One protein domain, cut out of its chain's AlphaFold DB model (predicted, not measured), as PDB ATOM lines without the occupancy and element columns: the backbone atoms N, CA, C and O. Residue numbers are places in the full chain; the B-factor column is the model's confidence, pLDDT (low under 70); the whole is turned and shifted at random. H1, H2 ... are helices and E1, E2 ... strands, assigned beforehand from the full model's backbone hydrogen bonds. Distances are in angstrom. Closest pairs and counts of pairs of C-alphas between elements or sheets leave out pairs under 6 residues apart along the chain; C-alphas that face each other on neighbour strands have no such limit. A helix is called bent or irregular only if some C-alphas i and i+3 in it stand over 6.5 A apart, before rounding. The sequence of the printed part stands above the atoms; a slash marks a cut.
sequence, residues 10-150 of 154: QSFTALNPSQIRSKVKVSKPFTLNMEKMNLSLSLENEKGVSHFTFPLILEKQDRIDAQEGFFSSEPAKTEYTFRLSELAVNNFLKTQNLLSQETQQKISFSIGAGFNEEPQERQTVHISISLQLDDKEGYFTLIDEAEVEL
ATOM      1  N   GLN A  10     153.534 242.313 230.882       80.00
ATOM      2  CA  GLN A  10     154.213 241.509 231.905       80.00
ATOM      3  C   GLN A  10     154.210 240.027 231.533       80.00
ATOM      4  O   GLN A  10     155.234 239.351 231.621       80.00
ATOM      5  N   SER A  11     153.071 239.533 231.047       85.00
ATOM      6  CA  SER A  11     152.937 238.166 230.547       85.00
ATOM      7  C   SER A  11     153.860 237.914 229.352       85.00
ATOM      8  O   SER A  11     154.487 236.860 229.268       85.00
ATOM      9  N   PHE A  12     153.990 238.890 228.447       87.75
ATOM     10  CA  PHE A  12     154.872 238.807 227.284       87.75
ATOM     11  C   PHE A  12     156.359 238.824 227.653       87.75
ATOM     12  O   PHE A  12     157.128 238.005 227.151       87.75
ATOM     13  N   THR A  13     156.779 239.740 228.525       86.56
ATOM     14  CA  THR A  13     158.185 239.886 228.947       86.56
ATOM     15  C   THR A  13     158.680 238.708 229.787       86.56
ATOM     16  O   THR A  13     159.876 238.431 229.793       86.56
ATOM     17  N   ALA A  14     157.774 237.969 230.431       89.75
ATOM     18  CA  ALA A  14     158.094 236.754 231.176       89.75
ATOM     19  C   ALA A  14     158.285 235.503 230.296       89.75
ATOM     20  O   ALA A  14     158.784 234.489 230.790       89.75
ATOM     21  N   LEU A  15     157.892 235.540 229.017       92.50
ATOM     22  CA  LEU A  15     158.023 234.381 228.135       92.50
ATOM     23  C   LEU A  15     159.487 234.012 227.910       92.50
ATOM     24  O   LEU A  15     160.326 234.870 227.636       92.50
ATOM     25  N   ASN A  16     159.772 232.713 227.919       95.25
ATOM     26  CA  ASN A  16     161.037 232.192 227.430       95.25
ATOM     27  C   ASN A  16     160.905 231.854 225.932       95.25
ATOM     28  O   ASN A  16     160.292 230.838 225.587       95.25
ATOM     29  N   PRO A  17     161.503 232.639 225.018       95.75
ATOM     30  CA  PRO A  17     161.356 232.410 223.582       95.75
ATOM     31  C   PRO A  17     161.853 231.034 223.121       95.75
ATOM     32  O   PRO A  17     161.347 230.493 222.138       95.75
ATOM     33  N   SER A  18     162.802 230.419 223.832       96.31
ATOM     34  CA  SER A  18     163.285 229.074 223.505       96.31
ATOM     35  C   SER A  18     162.264 227.968 223.797       96.31
ATOM     36  O   SER A  18     162.413 226.865 223.266       96.31
ATOM     37  N   GLN A  19     161.225 228.246 224.590       96.12
ATOM     38  CA  GLN A  19     160.141 227.313 224.920       96.12
ATOM     39  C   GLN A  19     158.905 227.485 224.026       96.12
ATOM     40  O   GLN A  19     158.052 226.605 224.002       96.12
ATOM     41  N   ILE A  20     158.823 228.562 223.238       96.25
ATOM     42  CA  ILE A  20     157.679 228.800 222.353       96.25
ATOM     43  C   ILE A  20     157.633 227.731 221.259       96.25
ATOM     44  O   ILE A  20     158.629 227.479 220.568       96.25
ATOM     45  N   ARG A  21     156.463 227.112 221.088       97.38
ATOM     46  CA  ARG A  21     156.196 226.107 220.055       97.38
ATOM     47  C   ARG A  21     154.898 226.396 219.337       97.38
ATOM     48  O   ARG A  21     153.918 226.788 219.955       97.38
ATOM     49  N   SER A  22     154.854 226.124 218.041       96.94
ATOM     50  CA  SER A  22     153.595 226.078 217.300       96.94
ATOM     51  C   SER A  22     153.392 224.706 216.685       96.94
ATOM     52  O   SER A  22     154.347 223.995 216.373       96.94
ATOM     53  N   LYS A  23     152.128 224.321 216.550       97.19
ATOM     54  CA  LYS A  23     151.705 223.122 215.841       97.19
ATOM     55  C   LYS A  23     150.816 223.525 214.690       97.19
ATOM     56  O   LYS A  23     149.883 224.299 214.880       97.19
ATOM     57  N   VAL A  24     151.103 222.986 213.515       96.44
ATOM     58  CA  VAL A  24     150.267 223.157 212.332       96.44
ATOM     59  C   VAL A  24     149.930 221.782 211.791       96.44
ATOM     60  O   VAL A  24     150.826 220.998 211.478       96.44
ATOM     61  N   LYS A  25     148.638 221.482 211.698       96.06
ATOM     62  CA  LYS A  25     148.123 220.289 211.032       96.06
ATOM     63  C   LYS A  25     147.564 220.694 209.685       96.06
ATOM     64  O   LYS A  25     146.836 221.676 209.609       96.06
ATOM     65  N   VAL A  26     147.890 219.925 208.656       94.88
ATOM     66  CA  VAL A  26     147.366 220.124 207.302       94.88
ATOM     67  C   VAL A  26     146.893 218.795 206.729       94.88
ATOM     68  O   VAL A  26     147.574 217.772 206.885       94.88
ATOM     69  N   SER A  27     145.733 218.792 206.076       93.06
ATOM     70  CA  SER A  27     145.233 217.629 205.340       93.06
ATOM     71  C   SER A  27     146.089 217.332 204.107       93.06
ATOM     72  O   SER A  27     146.514 218.231 203.381       93.06
ATOM     73  N   LYS A  28     146.319 216.047 203.830       90.44
ATOM     74  CA  LYS A  28     146.934 215.614 202.570       90.44
ATOM     75  C   LYS A  28     146.038 215.974 201.370       90.44
ATOM     76  O   LYS A  28     144.820 216.016 201.532       90.44
ATOM     77  N   PRO A  29     146.616 216.177 200.169       90.38
ATOM     78  CA  PRO A  29     148.038 216.041 199.820       90.38
ATOM     79  C   PRO A  29     148.905 217.271 200.150       90.38
ATOM     80  O   PRO A  29     150.103 217.247 199.876       90.38
ATOM     81  N   PHE A  30     148.340 218.319 200.749       91.12
ATOM     82  CA  PHE A  30     149.035 219.587 200.963       91.12
ATOM     83  C   PHE A  30     150.175 219.480 201.975       91.12
ATOM     84  O   PHE A  30     150.140 218.711 202.941       91.12
ATOM     85  N   THR A  31     151.211 220.282 201.745       93.62
ATOM     86  CA  THR A  31     152.386 220.373 202.614       93.62
ATOM     87  C   THR A  31     152.770 221.827 202.834       93.62
ATOM     88  O   THR A  31     152.549 222.681 201.973       93.62
ATOM     89  N   LEU A  32     153.340 222.108 204.005       93.38
ATOM     90  CA  LEU A  32     153.759 223.455 204.369       93.38
ATOM     91  C   LEU A  32     155.120 223.785 203.759       93.38
ATOM     92  O   LEU A  32     156.015 222.938 203.702       93.38
ATOM     93  N   ASN A  33     155.284 225.040 203.364       93.94
ATOM     94  CA  ASN A  33     156.563 225.616 203.001       93.94
ATOM     95  C   ASN A  33     157.264 226.119 204.263       93.94
ATOM     96  O   ASN A  33     156.888 227.144 204.832       93.94
ATOM     97  N   MET A  34     158.308 225.398 204.673       91.62
ATOM     98  CA  MET A  34     159.052 225.664 205.907       91.62
ATOM     99  C   MET A  34     159.719 227.044 205.920       91.62
ATOM    100  O   MET A  34     159.861 227.633 206.986       91.62
ATOM    101  N   GLU A  35     160.085 227.589 204.756       91.19
ATOM    102  CA  GLU A  35     160.712 228.914 204.640       91.19
ATOM    103  C   GLU A  35     159.708 230.056 204.842       91.19
ATOM    104  O   GLU A  35     160.089 231.164 205.214       91.19
ATOM    105  N   LYS A  36     158.413 229.789 204.632       92.69
ATOM    106  CA  LYS A  36     157.324 230.757 204.829       92.69
ATOM    107  C   LYS A  36     156.714 230.703 206.233       92.69
ATOM    108  O   LYS A  36     155.749 231.418 206.500       92.69
ATOM    109  N   MET A  37     157.259 229.887 207.135       95.62
ATOM    110  CA  MET A  37     156.729 229.732 208.489       95.62
ATOM    111  C   MET A  37     157.243 230.826 209.422       95.62
ATOM    112  O   MET A  37     158.447 230.974 209.645       95.62
ATOM    113  N   ASN A  38     156.323 231.575 210.029       96.81
ATOM    114  CA  ASN A  38     156.673 232.606 210.998       96.81
ATOM    115  C   ASN A  38     155.650 232.728 212.134       96.81
ATOM    116  O   ASN A  38     154.462 232.463 211.963       96.81
ATOM    117  N   LEU A  39     156.131 233.148 213.302       96.50
ATOM    118  CA  LEU A  39     155.304 233.695 214.370       96.50
ATOM    119  C   LEU A  39     155.296 235.212 214.208       96.50
ATOM    120  O   LEU A  39     156.357 235.834 214.170       96.50
ATOM    121  N   SER A  40     154.114 235.804 214.140       95.00
ATOM    122  CA  SER A  40     153.944 237.249 214.098       95.00
ATOM    123  C   SER A  40     153.339 237.751 215.404       95.00
ATOM    124  O   SER A  40     152.455 237.127 215.988       95.00
ATOM    125  N   LEU A  41     153.857 238.880 215.865       92.06
ATOM    126  CA  LEU A  41     153.413 239.615 217.038       92.06
ATOM    127  C   LEU A  41     152.885 240.962 216.558       92.06
ATOM    128  O   LEU A  41     153.631 241.735 215.952       92.06
ATOM    129  N   SER A  42     151.621 241.245 216.847       90.44
ATOM    130  CA  SER A  42     151.031 242.563 216.628       90.44
ATOM    131  C   SER A  42     150.851 243.262 217.962       90.44
ATOM    132  O   SER A  42     150.291 242.697 218.907       90.44
ATOM    133  N   LEU A  43     151.333 244.494 218.003       87.44
ATOM    134  CA  LEU A  43     151.319 245.360 219.160       87.44
ATOM    135  C   LEU A  43     150.499 246.600 218.844       87.44
ATOM    136  O   LEU A  43     150.865 247.350 217.947       87.44
ATOM    137  N   GLU A  44     149.435 246.834 219.594       87.56
ATOM    138  CA  GLU A  44     148.594 248.019 219.445       87.56
ATOM    139  C   GLU A  44     148.718 248.901 220.692       87.56
ATOM    140  O   GLU A  44     148.466 248.451 221.815       87.56
ATOM    141  N   ASN A  45     149.118 250.156 220.485       84.88
ATOM    142  CA  ASN A  45     149.190 251.202 221.505       84.88
ATOM    143  C   ASN A  45     148.603 252.523 220.963       84.88
ATOM    144  O   ASN A  45     148.139 252.594 219.825       84.88
ATOM    145  N   GLU A  46     148.639 253.593 221.761       84.12
ATOM    146  CA  GLU A  46     148.109 254.910 221.360       84.12
ATOM    147  C   GLU A  46     148.791 255.507 220.114       84.12
ATOM    148  O   GLU A  46     148.219 256.362 219.440       84.12
ATOM    149  N   LYS A  47     150.014 255.067 219.795       83.25
ATOM    150  CA  LYS A  47     150.793 255.540 218.641       83.25
ATOM    151  C   LYS A  47     150.502 254.740 217.367       83.25
ATOM    152  O   LYS A  47     150.957 255.142 216.297       83.25
ATOM    153  N   GLY A  48     149.764 253.634 217.467       86.19
ATOM    154  CA  GLY A  48     149.369 252.790 216.345       86.19
ATOM    155  C   GLY A  48     149.732 251.319 216.534       86.19
ATOM    156  O   GLY A  48     149.916 250.837 217.652       86.19
ATOM    157  N   VAL A  49     149.810 250.602 215.410       88.88
ATOM    158  CA  VAL A  49     150.087 249.162 215.381       88.88
ATOM    159  C   VAL A  49     151.508 248.905 214.881       88.88
ATOM    160  O   VAL A  49     151.887 249.366 213.807       88.88
ATOM    161  N   SER A  50     152.290 248.152 215.655       89.25
ATOM    162  CA  SER A  50     153.606 247.641 215.261       89.25
ATOM    163  C   SER A  50     153.542 246.134 215.040       89.25
ATOM    164  O   SER A  50     152.917 245.415 215.821       89.25
ATOM    165  N   HIS A  51     154.219 245.647 214.002       91.81
ATOM    166  CA  HIS A  51     154.276 244.226 213.671       91.81
ATOM    167  C   HIS A  51     155.713 243.715 213.748       91.81
ATOM    168  O   HIS A  51     156.624 244.304 213.167       91.81
ATOM    169  N   PHE A  52     155.903 242.597 214.441       93.44
ATOM    170  CA  PHE A  52     157.177 241.893 214.531       93.44
ATOM    171  C   PHE A  52     157.004 240.470 214.021       93.44
ATOM    172  O   PHE A  52     155.988 239.832 214.287       93.44
ATOM    173  N   THR A  53     158.013 239.957 213.325       95.44
ATOM    174  CA  THR A  53     157.964 238.627 212.718       95.44
ATOM    175  C   THR A  53     159.191 237.823 213.119       95.44
ATOM    176  O   THR A  53     160.326 238.294 213.057       95.44
ATOM    177  N   PHE A  54     158.947 236.583 213.525       96.69
ATOM    178  CA  PHE A  54     159.921 235.667 214.090       96.69
ATOM    179  C   PHE A  54     159.936 234.376 213.258       96.69
ATOM    180  O   PHE A  54     158.984 233.594 213.332       96.69
ATOM    181  N   PRO A  55     160.986 234.138 212.447       96.94
ATOM    182  CA  PRO A  55     161.085 232.934 211.628       96.94
ATOM    183  C   PRO A  55     161.068 231.653 212.463       96.94
ATOM    184  O   PRO A  55     161.797 231.531 213.460       96.94
ATOM    185  N   LEU A  56     160.260 230.694 212.019       97.69
ATOM    186  CA  LEU A  56     160.109 229.383 212.633       97.69
ATOM    187  C   LEU A  56     160.959 228.343 211.909       97.69
ATOM    188  O   LEU A  56     161.196 228.440 210.710       97.69
ATOM    189  N   ILE A  57     161.394 227.323 212.643       97.44
ATOM    190  CA  ILE A  57     162.064 226.151 212.081       97.44
ATOM    191  C   ILE A  57     161.411 224.874 212.586       97.44
ATOM    192  O   ILE A  57     160.914 224.811 213.714       97.44
ATOM    193  N   LEU A  58     161.395 223.863 211.720       97.69
ATOM    194  CA  LEU A  58     160.798 222.569 212.013       97.69
ATOM    195  C   LEU A  58     161.562 221.891 213.156       97.69
ATOM    196  O   LEU A  58     162.783 221.748 213.106       97.69
ATOM    197  N   GLU A  59     160.832 221.472 214.181       96.94
ATOM    198  CA  GLU A  59     161.357 220.672 215.287       96.94
ATOM    199  C   GLU A  59     160.946 219.207 215.141       96.94
ATOM    200  O   GLU A  59     161.761 218.310 215.348       96.94
ATOM    201  N   LYS A  60     159.688 218.961 214.762       97.25
ATOM    202  CA  LYS A  60     159.138 217.612 214.629       97.25
ATOM    203  C   LYS A  60     158.089 217.553 213.528       97.25
ATOM    204  O   LYS A  60     157.350 218.512 213.323       97.25
ATOM    205  N   GLN A  61     157.995 216.408 212.867       97.19
ATOM    206  CA  GLN A  61     156.935 216.105 211.915       97.19
ATOM    207  C   GLN A  61     156.344 214.731 212.230       97.19
ATOM    208  O   GLN A  61     157.077 213.745 212.299       97.19
ATOM    209  N   ASP A  62     155.024 214.670 212.371       96.69
ATOM    210  CA  ASP A  62     154.266 213.451 212.630       96.69
ATOM    211  C   ASP A  62     153.201 213.244 211.545       96.69
ATOM    212  O   ASP A  62     152.673 214.190 210.953       96.69
ATOM    213  N   ARG A  63     152.879 211.978 211.271       94.00
ATOM    214  CA  ARG A  63     151.801 211.596 210.353       94.00
ATOM    215  C   ARG A  63     150.591 211.161 211.163       94.00
ATOM    216  O   ARG A  63     150.732 210.398 212.113       94.00
ATOM    217  N   ILE A  64     149.425 211.639 210.756       92.56
ATOM    218  CA  ILE A  64     148.135 211.241 211.302       92.56
ATOM    219  C   ILE A  64     147.410 210.510 210.179       92.56
ATOM    220  O   ILE A  64     147.157 211.084 209.115       92.56
ATOM    221  N   ASP A  65     147.138 209.229 210.395       90.81
ATOM    222  CA  ASP A  65     146.438 208.410 209.414       90.81
ATOM    223  C   ASP A  65     144.991 208.875 209.242       90.81
ATOM    224  O   ASP A  65     144.407 209.498 210.134       90.81
ATOM    225  N   ALA A  66     144.429 208.596 208.066       88.00
ATOM    226  CA  ALA A  66     143.024 208.863 207.802       88.00
ATOM    227  C   ALA A  66     142.166 208.079 208.799       88.00
ATOM    228  O   ALA A  66     142.472 206.926 209.118       88.00
ATOM    229  N   GLN A  67     141.093 208.701 209.275       84.19
ATOM    230  CA  GLN A  67     140.127 208.030 210.133       84.19
ATOM    231  C   GLN A  67     138.858 207.775 209.334       84.19
ATOM    232  O   GLN A  67     138.190 208.712 208.908       84.19
ATOM    233  N   GLU A  68     138.518 206.504 209.139       80.69
ATOM    234  CA  GLU A  68     137.223 206.109 208.592       80.69
ATOM    235  C   GLU A  68     136.291 205.722 209.738       80.69
ATOM    236  O   GLU A  68     136.519 204.748 210.459       80.69
ATOM    237  N   GLY A  69     135.244 206.518 209.928       76.38
ATOM    238  CA  GLY A  69     134.151 206.240 210.844       76.38
ATOM    239  C   GLY A  69     132.891 205.797 210.101       76.38
ATOM    240  O   GLY A  69     132.732 206.003 208.902       76.38
ATOM    241  N   PHE A  70     131.939 205.236 210.847       73.06
ATOM    242  CA  PHE A  70     130.646 204.796 210.305       73.06
ATOM    243  C   PHE A  70     129.765 205.962 209.799       73.06
ATOM    244  O   PHE A  70     128.817 205.736 209.053       73.06
ATOM    245  N   PHE A  71     130.073 207.203 210.205       72.94
ATOM    246  CA  PHE A  71     129.301 208.415 209.890       72.94
ATOM    247  C   PHE A  71     130.117 209.538 209.222       72.94
ATOM    248  O   PHE A  71     129.521 210.465 208.679       72.94
ATOM    249  N   SER A  72     131.452 209.478 209.241       67.06
ATOM    250  CA  SER A  72     132.329 210.457 208.589       67.06
ATOM    251  C   SER A  72     133.713 209.865 208.324       67.06
ATOM    252  O   SER A  72     134.155 208.958 209.029       67.06
ATOM    253  N   SER A  73     134.400 210.390 207.312       77.44
ATOM    254  CA  SER A  73     135.799 210.079 207.019       77.44
ATOM    255  C   SER A  73     136.640 211.346 207.137       77.44
ATOM    256  O   SER A  73     136.354 212.327 206.450       77.44
ATOM    257  N   GLU A  74     137.681 211.323 207.963       80.94
ATOM    258  CA  GLU A  74     138.685 212.384 208.012       80.94
ATOM    259  C   GLU A  74     139.898 212.013 207.149       80.94
ATOM    260  O   GLU A  74     140.448 210.913 207.299       80.94
ATOM    261  N   PRO A  75     140.364 212.917 206.268       84.69
ATOM    262  CA  PRO A  75     141.555 212.667 205.474       84.69
ATOM    263  C   PRO A  75     142.795 212.579 206.370       84.69
ATOM    264  O   PRO A  75     142.874 213.198 207.430       84.69
ATOM    265  N   ALA A  76     143.808 211.847 205.905       92.25
ATOM    266  CA  ALA A  76     145.102 211.808 206.576       92.25
ATOM    267  C   ALA A  76     145.704 213.219 206.677       92.25
ATOM    268  O   ALA A  76     145.651 214.002 205.722       92.25
ATOM    269  N   LYS A  77     146.339 213.521 207.810       94.94
ATOM    270  CA  LYS A  77     146.938 214.829 208.108       94.94
ATOM    271  C   LYS A  77     148.436 214.685 208.379       94.94
ATOM    272  O   LYS A  77     148.930 213.619 208.749       94.94
ATOM    273  N   THR A  78     149.175 215.770 208.197       96.19
ATOM    274  CA  THR A  78     150.555 215.890 208.688       96.19
ATOM    275  C   THR A  78     150.586 216.950 209.780       96.19
ATOM    276  O   THR A  78     150.120 218.062 209.543       96.19
ATOM    277  N   GLU A  79     151.103 216.609 210.963       97.31
ATOM    278  CA  GLU A  79     151.347 217.554 212.058       97.31
ATOM    279  C   GLU A  79     152.811 217.999 212.014       97.31
ATOM    280  O   GLU A  79     153.727 217.179 212.045       97.31
ATOM    281  N   TYR A  80     153.029 219.306 211.971       97.56
ATOM    282  CA  TYR A  80     154.341 219.929 212.056       97.56
ATOM    283  C   TYR A  80     154.433 220.680 213.379       97.56
ATOM    284  O   TYR A  80     153.597 221.535 213.666       97.56
ATOM    285  N   THR A  81     155.449 220.370 214.178       97.88
ATOM    286  CA  THR A  81     155.816 221.151 215.360       97.88
ATOM    287  C   THR A  81     157.001 222.033 215.010       97.88
ATOM    288  O   THR A  81     158.035 221.545 214.551       97.88
ATOM    289  N   PHE A  82     156.854 223.328 215.253       98.06
ATOM    290  CA  PHE A  82     157.871 224.332 214.999       98.06
ATOM    291  C   PHE A  82     158.346 224.976 216.292       98.06
ATOM    292  O   PHE A  82     157.592 225.114 217.257       98.06
ATOM    293  N   ARG A  83     159.588 225.449 216.258       97.94
ATOM    294  CA  ARG A  83     160.188 226.303 217.282       97.94
ATOM    295  C   ARG A  83     160.704 227.591 216.659       97.94
ATOM    296  O   ARG A  83     160.927 227.653 215.449       97.94
ATOM    297  N   LEU A  84     160.957 228.603 217.484       97.81
ATOM    298  CA  LEU A  84     161.691 229.783 217.031       97.81
ATOM    299  C   LEU A  84     163.095 229.382 216.538       97.81
ATOM    300  O   LEU A  84     163.790 228.573 217.166       97.81
ATOM    301  N   SER A  85     163.522 229.964 215.415       97.25
ATOM    302  CA  SER A  85     164.931 229.934 215.003       97.25
ATOM    303  C   SER A  85     165.820 230.647 216.028       97.25
ATOM    304  O   SER A  85     165.348 231.473 216.805       97.25
ATOM    305  N   GLU A  86     167.128 230.389 216.027       96.19
ATOM    306  CA  GLU A  86     168.055 231.080 216.941       96.19
ATOM    307  C   GLU A  86     168.053 232.601 216.725       96.19
ATOM    308  O   GLU A  86     168.064 233.380 217.680       96.19
ATOM    309  N   LEU A  87     167.957 233.035 215.463       94.75
ATOM    310  CA  LEU A  87     167.783 234.443 215.116       94.75
ATOM    311  C   LEU A  87     166.475 235.002 215.689       94.75
ATOM    312  O   LEU A  87     166.472 236.088 216.269       94.75
ATOM    313  N   ALA A  88     165.376 234.256 215.555       96.75
ATOM    314  CA  ALA A  88     164.081 234.636 216.102       96.75
ATOM    315  C   ALA A  88     164.103 234.736 217.628       96.75
ATOM    316  O   ALA A  88     163.573 235.706 218.150       96.75
ATOM    317  N   VAL A  89     164.750 233.804 218.334       97.88
ATOM    318  CA  VAL A  89     164.914 233.856 219.798       97.88
ATOM    319  C   VAL A  89     165.608 235.154 220.209       97.88
ATOM    320  O   VAL A  89     165.100 235.891 221.052       97.88
ATOM    321  N   ASN A  90     166.728 235.486 219.564       96.81
ATOM    322  CA  ASN A  90     167.462 236.719 219.852       96.81
ATOM    323  C   ASN A  90     166.644 237.979 219.539       96.81
ATOM    324  O   ASN A  90     166.677 238.947 220.298       96.81
ATOM    325  N   ASN A  91     165.906 237.981 218.428       95.81
ATOM    326  CA  ASN A  91     165.053 239.109 218.064       95.81
ATOM    327  C   ASN A  91     163.855 239.244 219.010       95.81
ATOM    328  O   ASN A  91     163.494 240.362 219.355       95.81
ATOM    329  N   PHE A  92     163.295 238.134 219.483       96.25
ATOM    330  CA  PHE A  92     162.200 238.128 220.448       96.25
ATOM    331  C   PHE A  92     162.639 238.737 221.781       96.25
ATOM    332  O   PHE A  92     161.956 239.615 222.297       96.25
ATOM    333  N   LEU A  93     163.825 238.366 222.283       95.31
ATOM    334  CA  LEU A  93     164.420 238.976 223.479       95.31
ATOM    335  C   LEU A  93     164.629 240.489 223.308       95.31
ATOM    336  O   LEU A  93     164.369 241.268 224.223       95.31
ATOM    337  N   LYS A  94     165.075 240.936 222.125       93.19
ATOM    338  CA  LYS A  94     165.186 242.373 221.822       93.19
ATOM    339  C   LYS A  94     163.822 243.054 221.853       93.19
ATOM    340  O   LYS A  94     163.714 244.125 222.440       93.19
ATOM    341  N   THR A  95     162.794 242.440 221.269       91.75
ATOM    342  CA  THR A  95     161.424 242.955 221.333       91.75
ATOM    343  C   THR A  95     160.931 243.025 222.778       91.75
ATOM    344  O   THR A  95     160.439 244.070 223.175       91.75
ATOM    345  N   GLN A  96     161.143 241.998 223.608       91.88
ATOM    346  CA  GLN A  96     160.797 242.043 225.038       91.88
ATOM    347  C   GLN A  96     161.457 243.224 225.764       91.88
ATOM    348  O   GLN A  96     160.774 243.947 226.485       91.88
ATOM    349  N   ASN A  97     162.745 243.482 225.519       89.75
ATOM    350  CA  ASN A  97     163.454 244.620 226.117       89.75
ATOM    351  C   ASN A  97     162.955 245.987 225.622       89.75
ATOM    352  O   ASN A  97     163.014 246.966 226.360       89.75
ATOM    353  N   LEU A  98     162.504 246.076 224.366       84.62
ATOM    354  CA  LEU A  98     161.902 247.302 223.831       84.62
ATOM    355  C   LEU A  98     160.543 247.576 224.480       84.62
ATOM    356  O   LEU A  98     160.212 248.728 224.741       84.62
ATOM    357  N   LEU A  99     159.770 246.519 224.730       81.44
ATOM    358  CA  LEU A  99     158.404 246.637 225.225       81.44
ATOM    359  C   LEU A  99     158.318 246.805 226.738       81.44
ATOM    360  O   LEU A  99     157.372 247.435 227.176       81.44
ATOM    361  N   SER A 100     159.322 246.372 227.512       76.88
ATOM    362  CA  SER A 100     159.337 246.472 228.984       76.88
ATOM    363  C   SER A 100     159.311 247.903 229.554       76.88
ATOM    364  O   SER A 100     159.455 248.091 230.762       76.88
ATOM    365  N   GLN A 101     159.287 248.923 228.695       71.69
ATOM    366  CA  GLN A 101     159.251 250.341 229.066       71.69
ATOM    367  C   GLN A 101     157.922 251.014 228.697       71.69
ATOM    368  O   GLN A 101     157.752 252.204 228.967       71.69
ATOM    369  N   GLU A 102     156.990 250.295 228.071       69.62
ATOM    370  CA  GLU A 102     155.764 250.865 227.517       69.62
ATOM    371  C   GLU A 102     154.515 250.263 228.169       69.62
ATOM    372  O   GLU A 102     154.084 249.167 227.835       69.62
ATOM    373  N   THR A 103     153.855 251.039 229.024       66.94
ATOM    374  CA  THR A 103     152.629 250.604 229.699       66.94
ATOM    375  C   THR A 103     151.401 250.675 228.782       66.94
ATOM    376  O   THR A 103     151.232 251.664 228.073       66.94
ATOM    377  N   GLN A 104     150.483 249.708 228.913       68.56
ATOM    378  CA  GLN A 104     149.158 249.653 228.253       68.56
ATOM    379  C   GLN A 104     149.182 249.331 226.749       68.56
ATOM    380  O   GLN A 104     148.679 250.082 225.916       68.56
ATOM    381  N   GLN A 105     149.712 248.161 226.405       77.88
ATOM    382  CA  GLN A 105     149.718 247.652 225.036       77.88
ATOM    383  C   GLN A 105     148.810 246.430 224.906       77.88
ATOM    384  O   GLN A 105     148.770 245.577 225.795       77.88
ATOM    385  N   LYS A 106     148.106 246.311 223.778       84.31
ATOM    386  CA  LYS A 106     147.441 245.056 223.410       84.31
ATOM    387  C   LYS A 106     148.390 244.222 222.570       84.31
ATOM    388  O   LYS A 106     148.906 244.687 221.556       84.31
ATOM    389  N   ILE A 107     148.580 242.979 222.991       85.75
ATOM    390  CA  ILE A 107     149.457 242.023 222.331       85.75
ATOM    391  C   ILE A 107     148.610 240.916 221.712       85.75
ATOM    392  O   ILE A 107     147.763 240.320 222.374       85.75
ATOM    393  N   SER A 108     148.863 240.616 220.441       88.12
ATOM    394  CA  SER A 108     148.274 239.465 219.757       88.12
ATOM    395  C   SER A 108     149.321 238.697 218.962       88.12
ATOM    396  O   SER A 108     150.264 239.273 218.418       88.12
ATOM    397  N   PHE A 109     149.140 237.380 218.901       90.50
ATOM    398  CA  PHE A 109     149.991 236.478 218.138       90.50
ATOM    399  C   PHE A 109     149.228 235.878 216.967       90.50
ATOM    400  O   PHE A 109     148.056 235.521 217.094       90.50
ATOM    401  N   SER A 110     149.923 235.695 215.854       91.62
ATOM    402  CA  SER A 110     149.444 234.941 214.703       91.62
ATOM    403  C   SER A 110     150.557 234.061 214.143       91.62
ATOM    404  O   SER A 110     151.743 234.303 214.370       91.62
ATOM    405  N   ILE A 111     150.178 233.010 213.420       93.25
ATOM    406  CA  ILE A 111     151.118 232.152 212.701       93.25
ATOM    407  C   ILE A 111     150.924 232.400 211.213       93.25
ATOM    408  O   ILE A 111     149.839 232.174 210.684       93.25
ATOM    409  N   GLY A 112     151.986 232.853 210.552       91.25
ATOM    410  CA  GLY A 112     152.073 232.837 209.101       91.25
ATOM    411  C   GLY A 112     152.474 231.440 208.641       91.25
ATOM    412  O   GLY A 112     153.526 230.937 209.044       91.25
ATOM    413  N   ALA A 113     151.632 230.822 207.815       89.50
ATOM    414  CA  ALA A 113     151.898 229.539 207.182       89.50
ATOM    415  C   ALA A 113     151.717 229.672 205.668       89.50
ATOM    416  O   ALA A 113     150.719 230.222 205.214       89.50
ATOM    417  N   GLY A 114     152.686 229.178 204.901       88.75
ATOM    418  CA  GLY A 114     152.581 229.068 203.447       88.75
ATOM    419  C   GLY A 114     152.576 227.608 203.017       88.75
ATOM    420  O   GLY A 114     153.140 226.761 203.712       88.75
ATOM    421  N   PHE A 115     151.984 227.313 201.864       89.69
ATOM    422  CA  PHE A 115     152.016 225.978 201.266       89.69
ATOM    423  C   PHE A 115     153.167 225.860 200.255       89.69
ATOM    424  O   PHE A 115     153.623 226.861 199.693       89.69
ATOM    425  N   ASN A 116     153.685 224.644 200.050       89.12
ATOM    426  CA  ASN A 116     154.629 224.384 198.949       89.12
ATOM    427  C   ASN A 116     153.931 224.499 197.593       89.12
ATOM    428  O   ASN A 116     154.489 225.051 196.650       89.12
ATOM    429  N   GLU A 117     152.701 224.003 197.535       85.62
ATOM    430  CA  GLU A 117     151.802 224.117 196.398       85.62
ATOM    431  C   GLU A 117     150.541 224.810 196.898       85.62
ATOM    432  O   GLU A 117     149.895 224.317 197.827       85.62
ATOM    433  N   GLU A 118     150.235 225.974 196.325       82.00
ATOM    434  CA  GLU A 118     149.011 226.691 196.665       82.00
ATOM    435  C   GLU A 118     147.802 225.859 196.204       82.00
ATOM    436  O   GLU A 118     147.778 225.407 195.051       82.00
ATOM    437  N   PRO A 119     146.811 225.638 197.082       79.50
ATOM    438  CA  PRO A 119     145.560 224.986 196.721       79.50
ATOM    439  C   PRO A 119     144.915 225.642 195.499       79.50
ATOM    440  O   PRO A 119     144.769 226.861 195.437       79.50
ATOM    441  N   GLN A 120     144.543 224.826 194.515       79.94
ATOM    442  CA  GLN A 120     143.832 225.281 193.323       79.94
ATOM    443  C   GLN A 120     142.330 225.428 193.592       79.94
ATOM    444  O   GLN A 120     141.797 224.884 194.560       79.94
ATOM    445  N   GLU A 121     141.632 226.116 192.686       73.00
ATOM    446  CA  GLU A 121     140.180 226.294 192.744       73.00
ATOM    447  C   GLU A 121     139.473 224.936 192.949       73.00
ATOM    448  O   GLU A 121     139.742 223.969 192.229       73.00
ATOM    449  N   ARG A 122     138.551 224.871 193.924       75.56
ATOM    450  CA  ARG A 122     137.794 223.666 194.345       75.56
ATOM    451  C   ARG A 122     138.585 222.612 195.123       75.56
ATOM    452  O   ARG A 122     138.054 221.529 195.373       75.56
ATOM    453  N   GLN A 123     139.827 222.891 195.507       80.62
ATOM    454  CA  GLN A 123     140.533 222.077 196.489       80.62
ATOM    455  C   GLN A 123     140.286 222.626 197.894       80.62
ATOM    456  O   GLN A 123     140.514 223.805 198.152       80.62
ATOM    457  N   THR A 124     139.856 221.758 198.805       83.44
ATOM    458  CA  THR A 124     139.670 222.104 200.217       83.44
ATOM    459  C   THR A 124     140.893 221.671 201.013       83.44
ATOM    460  O   THR A 124     141.316 220.512 200.944       83.44
ATOM    461  N   VAL A 125     141.456 222.597 201.788       87.44
ATOM    462  CA  VAL A 125     142.498 222.289 202.773       87.44
ATOM    463  C   VAL A 125     141.936 222.461 204.167       87.44
ATOM    464  O   VAL A 125     141.428 223.529 204.490       87.44
ATOM    465  N   HIS A 126     142.093 221.440 205.005       90.88
ATOM    466  CA  HIS A 126     141.815 221.549 206.431       90.88
ATOM    467  C   HIS A 126     143.104 221.908 207.162       90.88
ATOM    468  O   HIS A 126     144.100 221.176 207.070       90.88
ATOM    469  N   ILE A 127     143.084 223.031 207.881       92.12
ATOM    470  CA  ILE A 127     144.213 223.511 208.672       92.12
ATOM    471  C   ILE A 127     143.819 223.720 210.133       92.12
ATOM    472  O   ILE A 127     142.826 224.371 210.451       92.12
ATOM    473  N   SER A 128     144.661 223.217 211.030       94.31
ATOM    474  CA  SER A 128     144.563 223.492 212.464       94.31
ATOM    475  C   SER A 128     145.881 224.081 212.934       94.31
ATOM    476  O   SER A 128     146.949 223.533 212.655       94.31
ATOM    477  N   ILE A 129     145.819 225.200 213.648       94.75
ATOM    478  CA  ILE A 129     146.984 225.909 214.172       94.75
ATOM    479  C   ILE A 129     146.845 226.032 215.680       94.75
ATOM    480  O   ILE A 129     145.844 226.528 216.197       94.75
ATOM    481  N   SER A 130     147.886 225.636 216.398       95.75
ATOM    482  CA  SER A 130     147.977 225.798 217.843       95.75
ATOM    483  C   SER A 130     149.306 226.433 218.234       95.75
ATOM    484  O   SER A 130     150.326 226.232 217.576       95.75
ATOM    485  N   LEU A 131     149.301 227.187 219.328       95.25
ATOM    486  CA  LEU A 131     150.466 227.876 219.871       95.25
ATOM    487  C   LEU A 131     150.656 227.473 221.335       95.25
ATOM    488  O   LEU A 131     149.694 227.257 222.062       95.25
ATOM    489  N   GLN A 132     151.902 227.343 221.757       95.06
ATOM    490  CA  GLN A 132     152.324 227.115 223.130       95.06
ATOM    491  C   GLN A 132     153.372 228.179 223.448       95.06
ATOM    492  O   GLN A 132     154.355 228.322 222.719       95.06
ATOM    493  N   LEU A 133     153.139 228.951 224.508       92.94
ATOM    494  CA  LEU A 133     154.026 230.050 224.909       92.94
ATOM    495  C   LEU A 133     154.974 229.666 226.059       92.94
ATOM    496  O   LEU A 133     156.007 230.305 226.221       92.94
ATOM    497  N   ASP A 134     154.642 228.619 226.817       90.25
ATOM    498  CA  ASP A 134     155.414 228.082 227.943       90.25
ATOM    499  C   ASP A 134     155.317 226.545 227.913       90.25
ATOM    500  O   ASP A 134     154.253 225.998 227.615       90.25
ATOM    501  N   ASP A 135     156.414 225.839 228.196       88.06
ATOM    502  CA  ASP A 135     156.479 224.373 228.114       88.06
ATOM    503  C   ASP A 135     155.718 223.654 229.239       88.06
ATOM    504  O   ASP A 135     155.368 222.479 229.105       88.06
ATOM    505  N   LYS A 136     155.410 224.363 230.329       87.81
ATOM    506  CA  LYS A 136     154.561 223.888 231.430       87.81
ATOM    507  C   LYS A 136     153.079 224.058 231.125       87.81
ATOM    508  O   LYS A 136     152.243 223.494 231.834       87.81
ATOM    509  N   GLU A 137     152.742 224.848 230.112       86.06
ATOM    510  CA  GLU A 137     151.371 225.060 229.667       86.06
ATOM    511  C   GLU A 137     151.056 224.216 228.428       86.06
ATOM    512  O   GLU A 137     151.931 223.851 227.651       86.06
ATOM    513  N   GLY A 138     149.783 223.870 228.242       89.62
ATOM    514  CA  GLY A 138     149.339 223.186 227.029       89.62
ATOM    515  C   GLY A 138     149.298 224.122 225.820       89.62
ATOM    516  O   GLY A 138     149.323 225.346 225.952       89.62
ATOM    517  N   TYR A 139     149.158 223.538 224.632       92.44
ATOM    518  CA  TYR A 139     148.827 224.302 223.432       92.44
ATOM    519  C   TYR A 139     147.432 224.919 223.558       92.44
ATOM    520  O   TYR A 139     146.499 224.282 224.051       92.44
ATOM    521  N   PHE A 140     147.274 226.133 223.043       90.12
ATOM    522  CA  PHE A 140     145.973 226.727 222.772       90.12
ATOM    523  C   PHE A 140     145.752 226.838 221.269       90.12
ATOM    524  O   PHE A 140     146.675 227.091 220.494       90.12
ATOM    525  N   THR A 141     144.508 226.631 220.861       91.38
ATOM    526  CA  THR A 141     144.121 226.646 219.457       91.38
ATOM    527  C   THR A 141     143.949 228.083 218.971       91.38
ATOM    528  O   THR A 141     143.208 228.858 219.575       91.38
ATOM    529  N   LEU A 142     144.653 228.426 217.892       89.44
ATOM    530  CA  LEU A 142     144.475 229.671 217.139       89.44
ATOM    531  C   LEU A 142     143.437 229.484 216.030       89.44
ATOM    532  O   LEU A 142     142.586 230.343 215.830       89.44
ATOM    533  N   ILE A 143     143.520 228.352 215.328       88.94
ATOM    534  CA  ILE A 143     142.618 227.944 214.249       88.94
ATOM    535  C   ILE A 143     142.313 226.462 214.451       88.94
ATOM    536  O   ILE A 143     143.245 225.681 214.654       88.94
ATOM    537  N   ASP A 144     141.040 226.082 214.409       90.38
ATOM    538  CA  ASP A 144     140.600 224.697 214.592       90.38
ATOM    539  C   ASP A 144     139.885 224.202 213.337       90.38
ATOM    540  O   ASP A 144     138.833 224.742 212.997       90.38
ATOM    541  N   GLU A 145     140.481 223.223 212.651       87.00
ATOM    542  CA  GLU A 145     139.932 222.531 211.475       87.00
ATOM    543  C   GLU A 145     139.291 223.477 210.445       87.00
ATOM    544  O   GLU A 145     138.235 223.195 209.882       87.00
ATOM    545  N   ALA A 146     139.932 224.621 210.194       86.88
ATOM    546  CA  ALA A 146     139.417 225.587 209.240       86.88
ATOM    547  C   ALA A 146     139.563 225.051 207.819       86.88
ATOM    548  O   ALA A 146     140.632 224.577 207.427       86.88
ATOM    549  N   GLU A 147     138.489 225.182 207.051       85.25
ATOM    550  CA  GLU A 147     138.490 224.944 205.617       85.25
ATOM    551  C   GLU A 147     138.988 226.197 204.908       85.25
ATOM    552  O   GLU A 147     138.427 227.285 205.040       85.25
ATOM    553  N   VAL A 148     140.083 226.044 204.175       76.25
ATOM    554  CA  VAL A 148     140.639 227.098 203.339       76.25
ATOM    555  C   VAL A 148     140.243 226.791 201.899       76.25
ATOM    556  O   VAL A 148     140.810 225.900 201.266       76.25
ATOM    557  N   GLU A 149     139.253 227.532 201.405       65.25
ATOM    558  CA  GLU A 149     138.882 227.578 199.991       65.25
ATOM    559  C   GLU A 149     139.614 228.758 199.338       65.25
ATOM    560  O   GLU A 149     139.225 229.915 199.498       65.25
ATOM    561  N   LEU A 150     140.712 228.500 198.624       59.44
ATOM    562  CA  LEU A 150     141.383 229.549 197.852       59.44
ATOM    563  C   LEU A 150     140.718 229.653 196.481       59.44
ATOM    564  O   LEU A 150     140.970 228.857 195.577       59.44
TER     565      LEU A 150
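Overview. This is residues 10 to 150 of the 154 residues of an uncharacterized protein of Pseudoalteromonas sp. R3 (UniProt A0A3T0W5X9). A single antiparallel sheet of seven strands is curled like part of a barrel and folded back on itself, with E5 and E2 facing E4, E1, E6 and E7 and the long, bent E3 as the hinge. Helix H2 packs on the sheet, mainly at E3, short H1 meets the last residues of H2, and the link of residues 65 to 76 reaches away to one end of the long axis. The printed part has 141 residues, with two named helices and seven named strands in the order H1 E1 E2 E3 E4 H2 E5 E6 E7; the sheet's order is E5 E2 E3 E4 E1 E6 E7 and the class is mostly strand. It is elongated, with spans of 56 by 32 by 28 A, and only just compact, close to loose, with a radius of gyration of the C-alphas of 16.9 A.

Along the chain. The sheet holds E5, residues 106 to 115, 29.6 A; E2, residues 32 to 45, 32.9 A; E3, residues 48 to 64, 41.9 A; E4, residues 77 to 84; E1, residues 21 to 27; E6, residues 124 to 132, 26.7 A; and E7, residues 140 to 149, 23.9 A. H2 is residues 86 to 99, 20.1 A, and H1 is residues 10 to 13. C-alpha 10 is at (154.213, 241.509, 231.905), C-alpha 48 at (149.369, 252.790, 216.345) and C-alpha 149 at (138.882, 227.578, 199.991).

Arrangement. E3 bends by 75 degrees at residue 60 and its pairing is staggered: residues 48 to 55 pair with E2, N 41 and O 52 at 2.8 A, and residues 56 to 64 pair with E4, N 62 and O 79 at 2.8 A. E2, E3 and E4 are a meander, each strand the antiparallel neighbour of the one before. With E1 they form a Greek key, the first strand the neighbour of the fourth, N 80 and O 24 at 2.8 A. E5 is an edge strand beside E2, N 40 and O 110 at 2.8 A. E6 is beside E1, N 23 and O 130 at 2.8 A, and forms a hairpin with the edge strand E7, N 129 and O 143 at 2.8 A. Across the fold, the closest C-alphas of E5 and E7, Ser 110 and Leu 142, are 7.6 A apart. H2 is on the sheet at a height of 9.4 A, running along the strands at 2 degrees to E2 on the local plane; its closest C-alphas with E3 are Ala 88 and Phe 54, 4.7 A. H2 touches H1 with residues 96 to 99 alone, Gln 96 and Thr 13 having the closest C-alphas, 5.2 A. In H2 every O i to N i+4 pair is within hydrogen-bond range; H1 is too short for such a pair.

Size, cuts and confidence. The C-alphas farthest apart, those of Phe 70 and Gln 101, are 57.0 A apart. The printed part has no cut, and the link from E3 to E4 is long. The mean pLDDT of the printed part is 89.2; residue 72, residues 102 to 104 and residues 149 to 150 are under 70.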